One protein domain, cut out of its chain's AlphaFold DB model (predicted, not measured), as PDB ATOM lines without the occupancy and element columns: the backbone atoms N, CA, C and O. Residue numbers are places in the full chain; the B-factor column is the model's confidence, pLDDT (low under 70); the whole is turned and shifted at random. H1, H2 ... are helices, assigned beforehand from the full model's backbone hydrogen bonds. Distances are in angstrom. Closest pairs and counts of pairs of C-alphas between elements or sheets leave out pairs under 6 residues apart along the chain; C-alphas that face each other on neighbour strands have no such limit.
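Overview. This is residues 77 to 116 of the 116 residues of an uncharacterized protein of Mycobacterium sp. MFM001 (UniProt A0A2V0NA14). Two short helices, H1 and then H2, stand apart from each other with their directions nearly at a right angle, joined by the stretched-out link of residues 88 to 92, and a tail without a named element, residues 104 to 116, turns back after the end of H2. The printed part has 40 residues with two named helices, no named strand, and is all helix in class. It is only just compact, close to loose, with a radius of gyration of the C-alphas of 10.6 A and spans of 26 by 19 by 18 A.

Arrangement. H1, residues 77 to 87, and H2, residues 93 to 103, are apart, with no C-alpha of the one within 8 A of the other. A tight link of 5 residues joins them. In H1 every O i to N i+4 pair is within hydrogen-bond range; in H2, 4 of 7 are.

Along the chain. H1 begins at C-alpha 77 (261.421, 290.067, 273.361) and measures 15.5 A from first to last C-alpha. H2 measures 14.6 A and ends at C-alpha 103 (260.774, 281.080, 289.634).

Size, cuts and confidence. The C-alphas of Ala 79 and Arg 116, the two farthest apart, are 27.9 A apart. The printed part has no cut and ends at the chain's last residue. Mean pLDDT of the printed part is 79.0; residues 109 to 116 are under 70.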
ATOM      1  N   ALA A  77     261.099 291.136 272.419       88.56
ATOM      2  CA  ALA A  77     261.421 290.067 273.361       88.56
ATOM      3  C   ALA A  77     262.479 290.523 274.377       88.56
ATOM      4  O   ALA A  77     262.409 290.174 275.555       88.56
ATOM      5  N   ARG A  78     263.441 291.343 273.941       88.50
ATOM      6  CA  ARG A  78     264.449 291.929 274.827       88.50
ATOM      7  C   ARG A  78     263.841 292.940 275.793       88.50
ATOM      8  O   ARG A  78     264.145 292.868 276.977       88.50
ATOM      9  N   ALA A  79     262.988 293.844 275.315       91.50
ATOM     10  CA  ALA A  79     262.320 294.824 276.169       91.50
ATOM     11  C   ALA A  79     261.467 294.139 277.248       91.50
ATOM     12  O   ALA A  79     261.506 294.526 278.417       91.50
ATOM     13  N   LEU A  80     260.767 293.061 276.877       92.25
ATOM     14  CA  LEU A  80     260.019 292.236 277.821       92.25
ATOM     15  C   LEU A  80     260.940 291.571 278.854       92.25
ATOM     16  O   LEU A  80     260.668 291.639 280.051       92.25
ATOM     17  N   LEU A  81     262.047 290.964 278.415       87.81
ATOM     18  CA  LEU A  81     263.027 290.342 279.312       87.81
ATOM     19  C   LEU A  81     263.676 291.357 280.259       87.81
ATOM     20  O   LEU A  81     263.863 291.048 281.433       87.81
ATOM     21  N   GLU A  82     263.992 292.561 279.782       90.56
ATOM     22  CA  GLU A  82     264.509 293.656 280.608       90.56
ATOM     23  C   GLU A  82     263.482 294.077 281.669       90.56
ATOM     24  O   GLU A  82     263.836 294.219 282.839       90.56
ATOM     25  N   HIS A  83     262.204 294.198 281.299       92.56
ATOM     26  CA  HIS A  83     261.135 294.528 282.241       92.56
ATOM     27  C   HIS A  83     260.969 293.456 283.327       92.56
ATOM     28  O   HIS A  83     260.972 293.769 284.518       92.56
ATOM     29  N   VAL A  84     260.897 292.183 282.929       89.31
ATOM     30  CA  VAL A  84     260.810 291.052 283.863       89.31
ATOM     31  C   VAL A  84     262.047 291.006 284.767       89.31
ATOM     32  O   VAL A  84     261.920 290.835 285.976       89.31
ATOM     33  N   TRP A  85     263.244 291.242 284.226       89.38
ATOM     34  CA  TRP A  85     264.489 291.292 285.000       89.38
ATOM     35  C   TRP A  85     264.505 292.401 286.059       89.38
ATOM     36  O   TRP A  85     264.981 292.174 287.174       89.38
ATOM     37  N   VAL A  86     263.941 293.570 285.751       91.88
ATOM     38  CA  VAL A  86     263.785 294.666 286.718       91.88
ATOM     39  C   VAL A  86     262.800 294.293 287.825       91.88
ATOM     40  O   VAL A  86     263.122 294.475 288.998       91.88
ATOM     41  N   LEU A  87     261.645 293.712 287.482       89.44
ATOM     42  CA  LEU A  87     260.656 293.248 288.469       89.44
ATOM     43  C   LEU A  87     261.236 292.195 289.420       89.44
ATOM     44  O   LEU A  87     260.890 292.139 290.596       89.44
ATOM     45  N   MET A  88     262.159 291.390 288.909       82.94
ATOM     46  CA  MET A  88     262.860 290.347 289.646       82.94
ATOM     47  C   MET A  88     264.018 290.862 290.524       82.94
ATOM     48  O   MET A  88     264.721 290.059 291.137       82.94
ATOM     49  N   GLY A  89     264.240 292.179 290.600       88.31
ATOM     50  CA  GLY A  89     265.277 292.777 291.449       88.31
ATOM     51  C   GLY A  89     266.677 292.776 290.831       88.31
ATOM     52  O   GLY A  89     267.667 292.853 291.554       88.31
ATOM     53  N   MET A  90     266.768 292.697 289.499       89.25
ATOM     54  CA  MET A  90     268.014 292.843 288.737       89.25
ATOM     55  C   MET A  90     269.135 291.875 289.179       89.25
ATOM     56  O   MET A  90     270.270 292.304 289.420       89.25
ATOM     57  N   PRO A  91     268.872 290.556 289.287       86.56
ATOM     58  CA  PRO A  91     269.898 289.596 289.679       86.56
ATOM     59  C   PRO A  91     271.046 289.583 288.666       86.56
ATOM     60  O   PRO A  91     270.829 289.530 287.451       86.56
ATOM     61  N   CYS A  92     272.291 289.571 289.148       83.94
ATOM     62  CA  CYS A  92     273.423 289.325 288.260       83.94
ATOM     63  C   CYS A  92     273.414 287.861 287.785       83.94
ATOM     64  O   CYS A  92     272.852 286.989 288.449       83.94
ATOM     65  N   GLY A  93     274.025 287.575 286.628       82.44
ATOM     66  CA  GLY A  93     273.858 286.292 285.922       82.44
ATOM     67  C   GLY A  93     274.075 285.036 286.777       82.44
ATOM     68  O   GLY A  93     273.374 284.049 286.597       82.44
ATOM     69  N   LYS A  94     274.971 285.089 287.773       84.31
ATOM     70  CA  LYS A  94     275.192 283.991 288.728       84.31
ATOM     71  C   LYS A  94     273.974 283.716 289.620       84.31
ATOM     72  O   LYS A  94     273.654 282.556 289.853       84.31
ATOM     73  N   TYR A  95     273.310 284.761 290.112       84.75
ATOM     74  CA  TYR A  95     272.081 284.617 290.897       84.75
ATOM     75  C   TYR A  95     270.900 284.246 290.014       84.75
ATOM     76  O   TYR A  95     270.091 283.427 290.429       84.75
ATOM     77  N   LEU A  96     270.846 284.758 288.780       83.88
ATOM     78  CA  LEU A  96     269.789 284.407 287.835       83.88
ATOM     79  C   LEU A  96     269.711 282.889 287.607       83.88
ATOM     80  O   LEU A  96     268.617 282.344 287.613       83.88
ATOM     81  N   VAL A  97     270.847 282.186 287.498       82.62
ATOM     82  CA  VAL A  97     270.873 280.712 287.371       82.62
ATOM     83  C   VAL A  97     270.170 280.013 288.533       82.62
ATOM     84  O   VAL A  97     269.423 279.067 288.316       82.62
ATOM     85  N   VAL A  98     270.410 280.473 289.763       84.38
ATOM     86  CA  VAL A  98     269.819 279.876 290.970       84.38
ATOM     87  C   VAL A  98     268.347 280.264 291.099       84.38
ATOM     88  O   VAL A  98     267.510 279.433 291.432       84.38
ATOM     89  N   MET A  99     268.023 281.524 290.817       83.69
ATOM     90  CA  MET A  99     266.668 282.059 290.944       83.69
ATOM     91  C   MET A  99     265.727 281.534 289.859       83.69
ATOM     92  O   MET A  99     264.539 281.394 290.121       83.69
ATOM     93  N   LEU A 100     266.240 281.174 288.679       84.00
ATOM     94  CA  LEU A 100     265.443 280.553 287.619       84.00
ATOM     95  C   LEU A 100     264.774 279.255 288.084       84.00
ATOM     96  O   LEU A 100     263.596 279.071 287.801       84.00
ATOM     97  N   ASP A 101     265.477 278.406 288.840       81.50
ATOM     98  CA  ASP A 101     264.900 277.166 289.386       81.50
ATOM     99  C   ASP A 101     263.776 277.452 290.403       81.50
ATOM    100  O   ASP A 101     262.817 276.688 290.502       81.50
ATOM    101  N   LEU A 102     263.881 278.560 291.148       84.00
ATOM    102  CA  LEU A 102     262.870 279.004 292.114       84.00
ATOM    103  C   LEU A 102     261.643 279.625 291.428       84.00
ATOM    104  O   LEU A 102     260.523 279.434 291.889       84.00
ATOM    105  N   TRP A 103     261.847 280.382 290.349       82.38
ATOM    106  CA  TRP A 103     260.774 281.080 289.634       82.38
ATOM    107  C   TRP A 103     260.047 280.200 288.620       82.38
ATOM    108  O   TRP A 103     258.853 280.379 288.401       82.38
ATOM    109  N   LEU A 104     260.762 279.263 287.997       82.88
ATOM    110  CA  LEU A 104     260.254 278.389 286.944       82.88
ATOM    111  C   LEU A 104     260.613 276.928 287.261       82.88
ATOM    112  O   LEU A 104     261.492 276.344 286.614       82.88
ATOM    113  N   PRO A 105     259.945 276.311 288.255       81.06
ATOM    114  CA  PRO A 105     260.221 274.931 288.626       81.06
ATOM    115  C   PRO A 105     259.945 273.996 287.439       81.06
ATOM    116  O   PRO A 105     258.843 273.964 286.895       81.06
ATOM    117  N   GLY A 106     260.964 273.232 287.028       77.75
ATOM    118  CA  GLY A 106     260.879 272.283 285.909       77.75
ATOM    119  C   GLY A 106     261.268 272.843 284.535       77.75
ATOM    120  O   GLY A 106     261.180 272.118 283.544       77.75
ATOM    121  N   TRP A 107     261.727 274.095 284.447       75.56
ATOM    122  CA  TRP A 107     262.210 274.654 283.185       75.56
ATOM    123  C   TRP A 107     263.517 273.981 282.721       75.56
ATOM    124  O   TRP A 107     264.445 273.820 283.522       75.56
ATOM    125  N   PRO A 108     263.650 273.604 281.432       73.31
ATOM    126  CA  PRO A 108     264.878 273.009 280.922       73.31
ATOM    127  C   PRO A 108     266.024 274.019 281.012       73.31
ATOM    128  O   PRO A 108     265.977 275.098 280.418       73.31
ATOM    129  N   LYS A 109     267.075 273.666 281.759       65.88
ATOM    130  CA  LYS A 109     268.249 274.528 281.935       65.88
ATOM    131  C   LYS A 109     268.906 274.758 280.573       65.88
ATOM    132  O   LYS A 109     269.396 273.798 279.974       65.88
ATOM    133  N   PRO A 110     268.921 275.998 280.049       61.12
ATOM    134  CA  PRO A 110     269.520 276.252 278.752       61.12
ATOM    135  C   PRO A 110     271.023 275.970 278.833       61.12
ATOM    136  O   PRO A 110     271.686 276.395 279.778       61.12
ATOM    137  N   VAL A 111     271.568 275.309 277.807       58.47
ATOM    138  CA  VAL A 111     272.993 274.913 277.679       58.47
ATOM    139  C   VAL A 111     273.968 276.092 277.891       58.47
ATOM    140  O   VAL A 111     275.132 275.928 278.239       58.47
ATOM    141  N   ILE A 112     273.475 277.318 277.730       56.69
ATOM    142  CA  ILE A 112     274.207 278.575 277.912       56.69
ATOM    143  C   ILE A 112     274.526 278.861 279.395       56.69
ATOM    144  O   ILE A 112     275.498 279.548 279.689       56.69
ATOM    145  N   LEU A 113     273.723 278.338 280.329       52.38
ATOM    146  CA  LEU A 113     273.886 278.510 281.779       52.38
ATOM    147  C   LEU A 113     274.595 277.320 282.447       52.38
ATOM    148  O   LEU A 113     274.845 277.353 283.650       52.38
ATOM    149  N   THR A 114     274.921 276.269 281.685       51.94
ATOM    150  CA  THR A 114     275.538 275.035 282.201       51.94
ATOM    151  C   THR A 114     277.057 274.987 282.033       51.94
ATOM    152  O   THR A 114     277.678 274.038 282.507       51.94
ATOM    153  N   SER A 115     277.681 275.976 281.385       38.44
ATOM    154  CA  SER A 115     279.144 276.016 281.266       38.44
ATOM    155  C   SER A 115     279.763 276.631 282.521       38.44
ATOM    156  O   SER A 115     279.649 277.836 282.753       38.44
ATOM    157  N   ARG A 116     280.428 275.786 283.317       42.22
ATOM    158  CA  ARG A 116     281.614 276.212 284.073       42.22
ATOM    159  C   ARG A 116     282.765 276.506 283.118       42.22
ATOM    160  O   ARG A 116     282.713 276.000 281.972       42.22
TER     161      ARG A 116